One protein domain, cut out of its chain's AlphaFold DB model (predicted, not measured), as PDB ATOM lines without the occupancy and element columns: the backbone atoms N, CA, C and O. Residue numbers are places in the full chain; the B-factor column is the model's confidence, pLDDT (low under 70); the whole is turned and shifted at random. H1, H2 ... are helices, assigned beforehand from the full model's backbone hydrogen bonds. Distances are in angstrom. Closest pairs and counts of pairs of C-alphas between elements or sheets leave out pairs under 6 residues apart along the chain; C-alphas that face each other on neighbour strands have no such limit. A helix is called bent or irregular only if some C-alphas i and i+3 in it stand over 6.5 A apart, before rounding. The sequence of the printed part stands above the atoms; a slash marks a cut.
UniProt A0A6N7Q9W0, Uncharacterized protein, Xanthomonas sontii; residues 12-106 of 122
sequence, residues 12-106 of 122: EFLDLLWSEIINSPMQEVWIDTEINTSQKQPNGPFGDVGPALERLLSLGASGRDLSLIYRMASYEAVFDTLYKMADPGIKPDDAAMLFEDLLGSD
ATOM      1  N   GLU A  12     181.579 157.461 211.802       97.62
ATOM      2  CA  GLU A  12     182.411 156.876 212.863       97.62
ATOM      3  C   GLU A  12     182.836 157.923 213.898       97.62
ATOM      4  O   GLU A  12     182.779 157.668 215.098       97.62
ATOM      5  N   PHE A  13     183.200 159.132 213.463       96.56
ATOM      6  CA  PHE A  13     183.544 160.209 214.387       96.56
ATOM      7  C   PHE A  13     182.347 160.638 215.248       96.56
ATOM      8  O   PHE A  13     182.494 160.846 216.450       96.56
ATOM      9  N   LEU A  14     181.146 160.736 214.667       98.19
ATOM     10  CA  LEU A  14     179.932 161.026 215.435       98.19
ATOM     11  C   LEU A  14     179.623 159.916 216.447       98.19
ATOM     12  O   LEU A  14     179.247 160.223 217.580       98.19
ATOM     13  N   ASP A  15     179.812 158.652 216.073       98.38
ATOM     14  CA  ASP A  15     179.620 157.515 216.973       98.38
ATOM     15  C   ASP A  15     180.615 157.536 218.139       98.38
ATOM     16  O   ASP A  15     180.218 157.292 219.284       98.38
ATOM     17  N   LEU A  16     181.877 157.904 217.893       97.69
ATOM     18  CA  LEU A  16     182.880 158.106 218.944       97.69
ATOM     19  C   LEU A  16     182.448 159.213 219.917       97.69
ATOM     20  O   LEU A  16     182.396 158.983 221.124       97.69
ATOM     21  N   LEU A  17     182.031 160.381 219.417       98.31
ATOM     22  CA  LEU A  17     181.558 161.482 220.271       98.31
ATOM     23  C   LEU A  17     180.364 161.065 221.143       98.31
ATOM     24  O   LEU A  17     180.305 161.376 222.336       98.31
ATOM     25  N   TRP A  18     179.404 160.338 220.565       98.62
ATOM     26  CA  TRP A  18     178.236 159.869 221.304       98.62
ATOM     27  C   TRP A  18     178.574 158.804 222.338       98.62
ATOM     28  O   TRP A  18     178.034 158.849 223.445       98.62
ATOM     29  N   SER A  19     179.407 157.830 221.991       98.06
ATOM     30  CA  SER A  19     179.694 156.685 222.856       98.06
ATOM     31  C   SER A  19     180.710 157.013 223.948       98.06
ATOM     32  O   SER A  19     180.466 156.683 225.109       98.06
ATOM     33  N   GLU A  20     181.791 157.711 223.608       97.31
ATOM     34  CA  GLU A  20     182.931 157.924 224.504       97.31
ATOM     35  C   GLU A  20     182.816 159.194 225.348       97.31
ATOM     36  O   GLU A  20     183.340 159.233 226.460       97.31
ATOM     37  N   ILE A  21     182.096 160.213 224.869       97.75
ATOM     38  CA  ILE A  21     182.002 161.508 225.562       97.75
ATOM     39  C   ILE A  21     180.591 161.738 226.098       97.75
ATOM     40  O   ILE A  21     180.395 161.921 227.299       97.75
ATOM     41  N   ILE A  22     179.578 161.704 225.228       98.69
ATOM     42  CA  ILE A  22     178.225 162.140 225.602       98.69
ATOM     43  C   ILE A  22     177.519 161.100 226.477       98.69
ATOM     44  O   ILE A  22     176.937 161.442 227.503       98.69
ATOM     45  N   ASN A  23     177.542 159.822 226.092       98.69
ATOM     46  CA  ASN A  23     176.865 158.761 226.844       98.69
ATOM     47  C   ASN A  23     177.735 158.144 227.945       98.69
ATOM     48  O   ASN A  23     177.189 157.457 228.809       98.69
ATOM     49  N   SER A  24     179.047 158.391 227.945       98.19
ATOM     50  CA  SER A  24     179.984 157.834 228.929       98.19
ATOM     51  C   SER A  24     179.587 158.104 230.393       98.19
ATOM     52  O   SER A  24     179.563 157.146 231.175       98.19
ATOM     53  N   PRO A  25     179.109 159.313 230.779       98.31
ATOM     54  CA  PRO A  25     178.634 159.565 232.140       98.31
ATOM     55  C   PRO A  25     177.531 158.610 232.611       98.31
ATOM     56  O   PRO A  25     177.409 158.352 233.804       98.31
ATOM     57  N   MET A  26     176.748 158.024 231.699       98.56
ATOM     58  CA  MET A  26     175.642 157.129 232.056       98.56
ATOM     59  C   MET A  26     176.084 155.779 232.629       98.56
ATOM     60  O   MET A  26     175.223 155.031 233.092       98.56
ATOM     61  N   GLN A  27     177.382 155.463 232.593       97.44
ATOM     62  CA  GLN A  27     177.953 154.325 233.320       97.44
ATOM     63  C   GLN A  27     178.119 154.612 234.821       97.44
ATOM     64  O   GLN A  27     178.426 153.695 235.574       97.44
ATOM     65  N   GLU A  28     177.943 155.865 235.257       97.94
ATOM     66  CA  GLU A  28     177.995 156.345 236.652       97.94
ATOM     67  C   GLU A  28     179.367 156.187 237.351       97.94
ATOM     68  O   GLU A  28     179.613 156.823 238.373       97.94
ATOM     69  N   VAL A  29     180.314 155.451 236.752       97.38
ATOM     70  CA  VAL A  29     181.684 155.219 237.256       97.38
ATOM     71  C   VAL A  29     182.514 156.492 237.433       97.38
ATOM     72  O   VAL A  29     183.487 156.504 238.189       97.38
ATOM     73  N   TRP A  30     182.148 157.573 236.742       97.56
ATOM     74  CA  TRP A  30     182.827 158.860 236.850       97.56
ATOM     75  C   TRP A  30     182.660 159.465 238.249       97.56
ATOM     76  O   TRP A  30     183.579 160.109 238.733       97.56
ATOM     77  N   ILE A  31     181.547 159.202 238.944       98.31
ATOM     78  CA  ILE A  31     181.261 159.785 240.264       98.31
ATOM     79  C   ILE A  31     182.306 159.329 241.282       98.31
ATOM     80  O   ILE A  31     182.980 160.150 241.904       98.31
ATOM     81  N   ASP A  32     182.483 158.013 241.407       97.81
ATOM     82  CA  ASP A  32     183.486 157.437 242.302       97.81
ATOM     83  C   ASP A  32     184.903 157.813 241.853       97.81
ATOM     84  O   ASP A  32     185.794 158.007 242.681       97.81
ATOM     85  N   THR A  33     185.124 157.930 240.541       97.00
ATOM     86  CA  THR A  33     186.415 158.348 239.983       97.00
ATOM     87  C   THR A  33     186.775 159.763 240.429       97.00
ATOM     88  O   THR A  33     187.858 159.955 240.980       97.00
ATOM     89  N   GLU A  34     185.873 160.732 240.281       97.44
ATOM     90  CA  GLU A  34     186.106 162.128 240.672       97.44
ATOM     91  C   GLU A  34     186.272 162.291 242.186       97.44
ATOM     92  O   GLU A  34     187.174 162.994 242.651       97.44
ATOM     93  N   ILE A  35     185.470 161.577 242.985       98.12
ATOM     94  CA  ILE A  35     185.630 161.557 244.445       98.12
ATOM     95  C   ILE A  35     187.031 161.048 244.812       98.12
ATOM     96  O   ILE A  35     187.776 161.730 245.517       98.12
ATOM     97  N   ASN A  36     187.446 159.898 244.278       97.44
ATOM     98  CA  ASN A  36     188.762 159.328 244.573       97.44
ATOM     99  C   ASN A  36     189.923 160.200 244.068       97.44
ATOM    100  O   ASN A  36     190.965 160.279 244.726       97.44
ATOM    101  N   THR A  37     189.781 160.834 242.905       95.81
ATOM    102  CA  THR A  37     190.796 161.732 242.340       95.81
ATOM    103  C   THR A  37     190.964 162.972 243.209       95.81
ATOM    104  O   THR A  37     192.090 163.273 243.606       95.81
ATOM    105  N   SER A  38     189.867 163.620 243.610       96.25
ATOM    106  CA  SER A  38     189.909 164.801 244.483       96.25
ATOM    107  C   SER A  38     190.555 164.522 245.844       96.25
ATOM    108  O   SER A  38     191.278 165.356 246.376       96.25
ATOM    109  N   GLN A  39     190.387 163.319 246.398       95.69
ATOM    110  CA  GLN A  39     191.038 162.938 247.655       95.69
ATOM    111  C   GLN A  39     192.560 162.805 247.503       95.69
ATOM    112  O   GLN A  39     193.311 163.121 248.427       95.69
ATOM    113  N   LYS A  40     193.029 162.339 246.341       96.75
ATOM    114  CA  LYS A  40     194.463 162.199 246.039       96.75
ATOM    115  C   LYS A  40     195.099 163.529 245.648       96.75
ATOM    116  O   LYS A  40     196.265 163.759 245.964       96.75
ATOM    117  N   GLN A  41     194.356 164.373 244.941       95.31
ATOM    118  CA  GLN A  41     194.821 165.641 244.385       95.31
ATOM    119  C   GLN A  41     193.802 166.754 244.666       95.31
ATOM    120  O   GLN A  41     193.191 167.280 243.739       95.31
ATOM    121  N   PRO A  42     193.630 167.159 245.936       94.25
ATOM    122  CA  PRO A  42     192.589 168.117 246.317       94.25
ATOM    123  C   PRO A  42     192.781 169.510 245.714       94.25
ATOM    124  O   PRO A  42     191.819 170.256 245.606       94.25
ATOM    125  N   ASN A  43     194.008 169.851 245.311       95.12
ATOM    126  CA  ASN A  43     194.343 171.116 244.653       95.12
ATOM    127  C   ASN A  43     194.607 170.951 243.144       95.12
ATOM    128  O   ASN A  43     195.146 171.865 242.530       95.12
ATOM    129  N   GLY A  44     194.325 169.775 242.571       93.94
ATOM    130  CA  GLY A  44     194.452 169.541 241.132       93.94
ATOM    131  C   GLY A  44     193.284 170.145 240.341       93.94
ATOM    132  O   GLY A  44     192.325 170.627 240.953       93.94
ATOM    133  N   PRO A  45     193.337 170.096 238.996       94.44
ATOM    134  CA  PRO A  45     192.232 170.518 238.142       94.44
ATOM    135  C   PRO A  45     190.915 169.878 238.587       94.44
ATOM    136  O   PRO A  45     190.854 168.669 238.807       94.44
ATOM    137  N   PHE A  46     189.880 170.699 238.754       94.75
ATOM    138  CA  PHE A  46     188.543 170.321 239.212       94.75
ATOM    139  C   PHE A  46     188.506 169.585 240.568       94.75
ATOM    140  O   PHE A  46     187.556 168.862 240.872       94.75
ATOM    141  N   GLY A  47     189.515 169.779 241.428       95.56
ATOM    142  CA  GLY A  47     189.623 169.110 242.733       95.56
ATOM    143  C   GLY A  47     188.471 169.395 243.711       95.56
ATOM    144  O   GLY A  47     188.297 168.677 244.695       95.56
ATOM    145  N   ASP A  48     187.644 170.405 243.448       95.12
ATOM    146  CA  ASP A  48     186.446 170.747 244.216       95.12
ATOM    147  C   ASP A  48     185.188 169.948 243.818       95.12
ATOM    148  O   ASP A  48     184.221 169.908 244.594       95.12
ATOM    149  N   VAL A  49     185.205 169.250 242.674       96.19
ATOM    150  CA  VAL A  49     184.084 168.429 242.184       96.19
ATOM    151  C   VAL A  49     183.804 167.250 243.113       96.19
ATOM    152  O   VAL A  49     182.653 167.040 243.494       96.19
ATOM    153  N   GLY A  50     184.827 166.509 243.546       97.06
ATOM    154  CA  GLY A  50     184.645 165.348 244.425       97.06
ATOM    155  C   GLY A  50     183.930 165.683 245.744       97.06
ATOM    156  O   GLY A  50     182.874 165.103 246.018       97.06
ATOM    157  N   PRO A  51     184.389 166.683 246.524       97.38
ATOM    158  CA  PRO A  51     183.664 167.144 247.707       97.38
ATOM    159  C   PRO A  51     182.238 167.629 247.408       97.38
ATOM    160  O   PRO A  51     181.356 167.518 248.261       97.38
ATOM    161  N   ALA A  52     181.982 168.213 246.231       97.44
ATOM    162  CA  ALA A  52     180.632 168.605 245.829       97.44
ATOM    163  C   ALA A  52     179.729 167.391 245.570       97.44
ATOM    164  O   ALA A  52     178.590 167.376 246.043       97.44
ATOM    165  N   LEU A  53     180.245 166.359 244.898       98.38
ATOM    166  CA  LEU A  53     179.544 165.096 244.667       98.38
ATOM    167  C   LEU A  53     179.202 164.399 245.986       98.38
ATOM    168  O   LEU A  53     178.044 164.043 246.189       98.38
ATOM    169  N   GLU A  54     180.153 164.284 246.917       98.31
ATOM    170  CA  GLU A  54     179.908 163.698 248.245       98.31
ATOM    171  C   GLU A  54     178.754 164.408 248.973       98.31
ATOM    172  O   GLU A  54     177.856 163.756 249.513       98.31
ATOM    173  N   ARG A  55     178.717 165.749 248.933       98.38
ATOM    174  CA  ARG A  55     177.615 166.529 249.518       98.38
ATOM    175  C   ARG A  55     176.281 166.229 248.838       98.38
ATOM    176  O   ARG A  55     175.300 165.981 249.538       98.38
ATOM    177  N   LEU A  56     176.224 166.239 247.507       98.50
ATOM    178  CA  LEU A  56     174.987 165.987 246.758       98.50
ATOM    179  C   LEU A  56     174.440 164.578 247.016       98.50
ATOM    180  O   LEU A  56     173.248 164.425 247.290       98.50
ATOM    181  N   LEU A  57     175.310 163.568 247.009       98.25
ATOM    182  CA  LEU A  57     174.947 162.187 247.332       98.25
ATOM    183  C   LEU A  57     174.438 162.068 248.775       98.25
ATOM    184  O   LEU A  57     173.417 161.428 249.016       98.25
ATOM    185  N   SER A  58     175.083 162.743 249.736       98.25
ATOM    186  CA  SER A  58     174.641 162.745 251.141       98.25
ATOM    187  C   SER A  58     173.255 163.376 251.351       98.25
ATOM    188  O   SER A  58     172.555 163.028 252.300       98.25
ATOM    189  N   LEU A  59     172.841 164.268 250.445       98.50
ATOM    190  CA  LEU A  59     171.513 164.890 250.422       98.50
ATOM    191  C   LEU A  59     170.467 164.049 249.669       98.50
ATOM    192  O   LEU A  59     169.301 164.438 249.615       98.50
ATOM    193  N   GLY A  60     170.860 162.899 249.116       98.25
ATOM    194  CA  GLY A  60     169.968 161.955 248.449       98.25
ATOM    195  C   GLY A  60     169.853 162.129 246.935       98.25
ATOM    196  O   GLY A  60     168.963 161.523 246.340       98.25
ATOM    197  N   ALA A  61     170.723 162.920 246.296       98.38
ATOM    198  CA  ALA A  61     170.817 162.910 244.837       98.38
ATOM    199  C   ALA A  61     171.222 161.509 244.349       98.38
ATOM    200  O   ALA A  61     172.097 160.871 244.938       98.38
ATOM    201  N   SER A  62     170.598 161.025 243.274       98.31
ATOM    202  CA  SER A  62     170.969 159.739 242.683       98.31
ATOM    203  C   SER A  62     172.122 159.902 241.690       98.31
ATOM    204  O   SER A  62     172.193 160.901 240.970       98.31
ATOM    205  N   GLY A  63     173.007 158.901 241.603       98.19
ATOM    206  CA  GLY A  63     174.071 158.882 240.591       98.19
ATOM    207  C   GLY A  63     173.521 158.971 239.165       98.19
ATOM    208  O   GLY A  63     174.095 159.644 238.304       98.19
ATOM    209  N   ARG A  64     172.330 158.401 238.947       98.31
ATOM    210  CA  ARG A  64     171.609 158.485 237.682       98.31
ATOM    211  C   ARG A  64     171.211 159.910 237.306       98.31
ATOM    212  O   ARG A  64     171.427 160.301 236.160       98.31
ATOM    213  N   ASP A  65     170.645 160.678 238.236       98.69
ATOM    214  CA  ASP A  65     170.237 162.066 237.979       98.69
ATOM    215  C   ASP A  65     171.453 162.954 237.707       98.69
ATOM    216  O   ASP A  65     171.456 163.723 236.744       98.69
ATOM    217  N   LEU A  66     172.521 162.794 238.495       98.62
ATOM    218  CA  LEU A  66     173.787 163.497 238.266       98.62
ATOM    219  C   LEU A  66     174.361 163.170 236.882       98.62
ATOM    220  O   LEU A  66     174.804 164.062 236.162       98.62
ATOM    221  N   SER A  67     174.288 161.905 236.471       98.69
ATOM    222  CA  SER A  67     174.776 161.462 235.163       98.69
ATOM    223  C   SER A  67     173.917 161.956 234.001       98.69
ATOM    224  O   SER A  67     174.454 162.219 232.930       98.69
ATOM    225  N   LEU A  68     172.606 162.147 234.190       98.75
ATOM    226  CA  LEU A  68     171.746 162.791 233.191       98.75
ATOM    227  C   LEU A  68     172.140 164.254 232.965       98.75
ATOM    228  O   LEU A  68     172.206 164.692 231.816       98.75
ATOM    229  N   ILE A  69     172.423 164.990 234.046       98.56
ATOM    230  CA  ILE A  69     172.892 166.380 233.971       98.56
ATOM    231  C   ILE A  69     174.251 166.430 233.275       98.56
ATOM    232  O   ILE A  69     174.420 167.206 232.335       98.56
ATOM    233  N   TYR A  70     175.188 165.568 233.677       98.44
ATOM    234  CA  TYR A  70     176.508 165.518 233.057       98.44
ATOM    235  C   TYR A  70     176.406 165.148 231.573       98.44
ATOM    236  O   TYR A  70     176.916 165.871 230.732       98.44
ATOM    237  N   ARG A  71     175.641 164.118 231.196       98.62
ATOM    238  CA  ARG A  71     175.409 163.773 229.782       98.62
ATOM    239  C   ARG A  71     174.889 164.952 228.953       98.62
ATOM    240  O   ARG A  71     175.293 165.110 227.804       98.62
ATOM    241  N   MET A  72     173.967 165.740 229.504       98.75
ATOM    242  CA  MET A  72     173.456 166.939 228.835       98.75
ATOM    243  C   MET A  72     174.568 167.983 228.659       98.75
ATOM    244  O   MET A  72     174.789 168.424 227.535       98.75
ATOM    245  N   ALA A  73     175.332 168.279 229.715       98.50
ATOM    246  CA  ALA A  73     176.466 169.201 229.649       98.50
ATOM    247  C   ALA A  73     177.561 168.726 228.674       98.50
ATOM    248  O   ALA A  73     178.107 169.529 227.925       98.50
ATOM    249  N   SER A  74     177.846 167.420 228.617       98.56
ATOM    250  CA  SER A  74     178.782 166.831 227.652       98.56
ATOM    251  C   SER A  74     178.302 167.011 226.214       98.56
ATOM    252  O   SER A  74     179.102 167.322 225.337       98.56
ATOM    253  N   TYR A  75     177.000 166.838 225.956       98.75
ATOM    254  CA  TYR A  75     176.426 167.119 224.640       98.75
ATOM    255  C   TYR A  75     176.584 168.593 224.260       98.75
ATOM    256  O   TYR A  75     177.042 168.873 223.155       98.75
ATOM    257  N   GLU A  76     176.234 169.516 225.160       98.69
ATOM    258  CA  GLU A  76     176.367 170.957 224.916       98.69
ATOM    259  C   GLU A  76     177.826 171.338 224.656       98.69
ATOM    260  O   GLU A  76     178.115 171.968 223.645       98.69
ATOM    261  N   ALA A  77     178.764 170.862 225.479       97.75
ATOM    262  CA  ALA A  77     180.189 171.128 225.306       97.75
ATOM    263  C   ALA A  77     180.726 170.607 223.962       97.75
ATOM    264  O   ALA A  77     181.438 171.330 223.263       97.75
ATOM    265  N   VAL A  78     180.368 169.377 223.567       97.81
ATOM    266  CA  VAL A  78     180.751 168.814 222.260       97.81
ATOM    267  C   VAL A  78     180.141 169.635 221.125       97.81
ATOM    268  O   VAL A  78     180.851 170.022 220.197       97.81
ATOM    269  N   PHE A  79     178.841 169.923 221.192       98.00
ATOM    270  CA  PHE A  79     178.142 170.671 220.153       98.00
ATOM    271  C   PHE A  79     178.714 172.082 219.989       98.00
ATOM    272  O   PHE A  79     179.071 172.467 218.876       98.00
ATOM    273  N   ASP A  80     178.841 172.830 221.083       97.56
ATOM    274  CA  ASP A  80     179.329 174.205 221.068       97.56
ATOM    275  C   ASP A  80     180.781 174.273 220.603       97.56
ATOM    276  O   ASP A  80     181.122 175.159 219.822       97.56
ATOM    277  N   THR A  81     181.626 173.314 220.993       95.50
ATOM    278  CA  THR A  81     183.013 173.245 220.508       95.50
ATOM    279  C   THR A  81     183.054 173.029 218.998       95.50
ATOM    280  O   THR A  81     183.681 173.815 218.285       95.50
ATOM    281  N   LEU A  82     182.325 172.032 218.476       95.00
ATOM    282  CA  LEU A  82     182.236 171.782 217.031       95.00
ATOM    283  C   LEU A  82     181.673 172.991 216.276       95.00
ATOM    284  O   LEU A  82     182.148 173.329 215.191       95.00
ATOM    285  N   TYR A  83     180.676 173.663 216.854       95.75
ATOM    286  CA  TYR A  83     180.106 174.872 216.280       95.75
ATOM    287  C   TYR A  83     181.128 176.015 216.255       95.75
ATOM    288  O   TYR A  83     181.301 176.632 215.210       95.75
ATOM    289  N   LYS A  84     181.871 176.260 217.342       95.38
ATOM    290  CA  LYS A  84     182.907 177.308 217.405       95.38
ATOM    291  C   LYS A  84     184.081 177.051 216.467       95.38
ATOM    292  O   LYS A  84     184.614 178.006 215.902       95.38
ATOM    293  N   MET A  85     184.431 175.785 216.245       93.88
ATOM    294  CA  MET A  85     185.408 175.383 215.226       93.88
ATOM    295  C   MET A  85     184.939 175.686 213.798       93.88
ATOM    296  O   MET A  85     185.779 175.833 212.912       93.88
ATOM    297  N   ALA A  86     183.629 175.797 213.566       91.44
ATOM    298  CA  ALA A  86     183.061 176.199 212.283       91.44
ATOM    299  C   ALA A  86     182.803 177.718 212.188       91.44
ATOM    300  O   ALA A  86     183.021 178.296 211.126       91.44
ATOM    301  N   ASP A  87     182.353 178.358 213.274       92.25
ATOM    302  CA  ASP A  87     181.995 179.781 213.350       92.25
ATOM    303  C   ASP A  87     182.201 180.341 214.786       92.25
ATOM    304  O   ASP A  87     181.499 179.936 215.720       92.25
ATOM    305  N   PRO A  88     183.165 181.257 215.028       90.69
ATOM    306  CA  PRO A  88     183.927 182.046 214.047       90.69
ATOM    307  C   PRO A  88     184.967 181.244 213.254       90.69
ATOM    308  O   PRO A  88     185.506 181.748 212.269       90.69
ATOM    309  N   GLY A  89     185.232 180.006 213.669       90.69
ATOM    310  CA  GLY A  89     186.168 179.107 213.023       90.69
ATOM    311  C   GLY A  89     187.599 179.225 213.544       90.69
ATOM    312  O   GLY A  89     188.000 180.229 214.134       90.69
ATOM    313  N   ILE A  90     188.383 178.179 213.301       93.44
ATOM    314  CA  ILE A  90     189.831 178.123 213.537       93.44
ATOM    315  C   ILE A  90     190.498 177.436 212.340       93.44
ATOM    316  O   ILE A  90     189.847 176.689 211.604       93.44
ATOM    317  N   LYS A  91     191.787 177.698 212.095       90.31
ATOM    318  CA  LYS A  91     192.512 176.968 211.048       90.31
ATOM    319  C   LYS A  91     192.611 175.483 211.433       90.31
ATOM    320  O   LYS A  91     192.880 175.205 212.599       90.31
ATOM    321  N   PRO A  92     192.459 174.545 210.482       83.62
ATOM    322  CA  PRO A  92     192.521 173.112 210.777       83.62
ATOM    323  C   PRO A  92     193.795 172.675 211.514       83.62
ATOM    324  O   PRO A  92     193.694 171.956 212.503       83.62
ATOM    325  N   ASP A  93     194.963 173.166 211.091       85.94
ATOM    326  CA  ASP A  93     196.248 172.815 211.714       85.94
ATOM    327  C   ASP A  93     196.346 173.307 213.168       85.94
ATOM    328  O   ASP A  93     196.880 172.608 214.026       85.94
ATOM    329  N   ASP A  94     195.774 174.481 213.464       87.12
ATOM    330  CA  ASP A  94     195.744 175.043 214.820       87.12
ATOM    331  C   ASP A  94     194.726 174.295 215.712       87.12
ATOM    332  O   ASP A  94     194.890 174.213 216.927       87.12
ATOM    333  N   ALA A  95     193.678 173.710 215.121       87.56
ATOM    334  CA  ALA A  95     192.662 172.942 215.841       87.56
ATOM    335  C   ALA A  95     193.197 171.612 216.398       87.56
ATOM    336  O   ALA A  95     192.729 171.158 217.440       87.56
ATOM    337  N   ALA A  96     194.175 170.999 215.723       85.31
ATOM    338  CA  ALA A  96     194.709 169.686 216.089       85.31
ATOM    339  C   ALA A  96     195.395 169.669 217.466       85.31
ATOM    340  O   ALA A  96     195.362 168.646 218.143       85.31
ATOM    341  N   MET A  97     195.975 170.795 217.892       86.19
ATOM    342  CA  MET A  97     196.730 170.906 219.148       86.19
ATOM    343  C   MET A  97     195.972 171.650 220.256       86.19
ATOM    344  O   MET A  97     196.463 171.749 221.375       86.19
ATOM    345  N   LEU A  98     194.758 172.140 219.980       90.44
ATOM    346  CA  LEU A  98     194.020 173.019 220.896       90.44
ATOM    347  C   LEU A  98     193.761 172.385 222.276       90.44
ATOM    348  O   LEU A  98     193.656 173.093 223.276       90.44
ATOM    349  N   PHE A  99     193.665 171.054 222.342       88.81
ATOM    350  CA  PHE A  99     193.443 170.342 223.599       88.81
ATOM    351  C   PHE A  99     194.629 170.457 224.575       88.81
ATOM    352  O   PHE A  99     194.403 170.382 225.782       88.81
ATOM    353  N   GLU A 100     195.862 170.655 224.086       87.62
ATOM    354  CA  GLU A 100     197.043 170.850 224.941       87.62
ATOM    355  C   GLU A 100     197.013 172.219 225.631       87.62
ATOM    356  O   GLU A 100     197.357 172.334 226.807       87.62
ATOM    357  N   ASP A 101     196.542 173.243 224.917       91.56
ATOM    358  CA  ASP A 101     196.500 174.621 225.408       91.56
ATOM    359  C   ASP A 101     195.292 174.896 226.316       91.56
ATOM    360  O   ASP A 101     195.328 175.816 227.136       91.56
ATOM    361  N   LEU A 102     194.212 174.114 226.186       92.69
ATOM    362  CA  LEU A 102     192.921 174.409 226.813       92.69
ATOM    363  C   LEU A 102     193.029 174.606 228.329       92.69
ATOM    364  O   LEU A 102     192.544 175.612 228.844       92.69
ATOM    365  N   LEU A 103     193.675 173.677 229.038       90.69
ATOM    366  CA  LEU A 103     193.770 173.747 230.497       90.69
ATOM    367  C   LEU A 103     194.595 174.957 230.956       90.69
ATOM    368  O   LEU A 103     194.156 175.694 231.835       90.69
ATOM    369  N   GLY A 104     195.744 175.198 230.316       89.75
ATOM    370  CA  GLY A 104     196.612 176.339 230.626       89.75
ATOM    371  C   GLY A 104     196.033 177.692 230.198       89.75
ATOM    372  O   GLY A 104     196.544 178.740 230.591       89.75
ATOM    373  N   SER A 105     194.965 177.687 229.393       93.38
ATOM    374  CA  SER A 105     194.231 178.888 228.991       93.38
ATOM    375  C   SER A 105     193.140 179.311 229.981       93.38
ATOM    376  O   SER A 105     192.443 180.295 229.721       93.38
ATOM    377  N   ASP A 106     192.987 178.601 231.108       92.69
ATOM    378  CA  ASP A 106     192.047 178.973 232.166       92.69
ATOM    379  C   ASP A 106     192.244 180.450 232.574       92.69
ATOM    380  O   ASP A 106     193.308 180.823 233.083       92.69
TER     381      ASP A 106
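Overview. This is residues 12 to 106 of the 122 residues of an uncharacterized protein of Xanthomonas sontii (UniProt A0A6N7Q9W0). An open, C-shaped frame of helices is built on one long helix, H5. H1 and H2 pack on H5 with their contacts at its residues 64 to 78, the pair H3 and H4 makes an arm at its first end, and beyond its last end the short helices H6 and H7 fold back without touching another helix, leaving the space between H7 and the H3-H4 arm empty. The printed part has 95 residues with seven named helices, H1 to H7 in order along the chain, and no named strand; the class is all helix. The whole is loose, with a radius of gyration of the C-alphas of 15.7 A, and elongated, spanning 46 by 29 by 20 A.

Along the chain. H5, residues 63 to 89, is the longest helix at 36.3 A, with a kink of 27 degrees near residue 83; it is irregular, only just, with C-alphas 85 and 88 6.9 A apart. H1 is residues 12 to 22, 14.4 A long, and begins with C-alpha 12 at (182.411, 156.876, 212.863). H2 is residues 24 to 27, 6.0 A. H3 is residues 29 to 40, 17.0 A, and H4 is residues 49 to 58, 14.2 A. H6 is residues 92 to 95, 5.1 A. H7, residues 98 to 104, is 10.6 A long and irregular, with C-alphas 100 and 103 7.1 A apart; it ends with C-alpha 104 at (196.612, 176.339, 230.626).

Arrangement. H5 touches H1 with its residues 71 to 78 alone, at a steep tilt of 45 degrees, opposite ways; the closest C-alphas are those of Ile 22 and Ser 74, 5.1 A apart. H5 touches H2 with its residues 64 to 71 alone, closest at the C-alphas of Pro 25 and Ser 67, 5.3 A apart. H3 and H5 are close but not clearly touching, about perpendicular at 87 degrees, with the C-alphas of Ile 31 and Gly 63 closest at 7.3 A. H3 touches H4 at a steep tilt of 61 degrees, opposite ways; the closest C-alphas, of Ile 35 and Gly 50, are 3.9 A apart. H5 and H6 are close but not clearly touching, with the C-alphas of Met 85 and Ala 95 closest at 7.7 A. H7 is apart from H5, and H6 and H7 meet only through their link. Every O i to N i+4 pair is within hydrogen-bond range in H3 and H4, against 6 of 7 in H1, 21 of 23 in H5 and 1 of 3 in H7, where 2 of 4 O i to N i+3 pairs are within range; H2 and H6 are too short for an O i to N i+4 pair.

Size, cuts and confidence. The two C-alphas farthest apart are those of Leu 59 and Asp 93, 46.6 A. The printed part has no cut and no long link; the link from H3 to H4, 8 residues, is short and the others are tight. The mean pLDDT of the printed part is 95.7, and no printed residue is under 70.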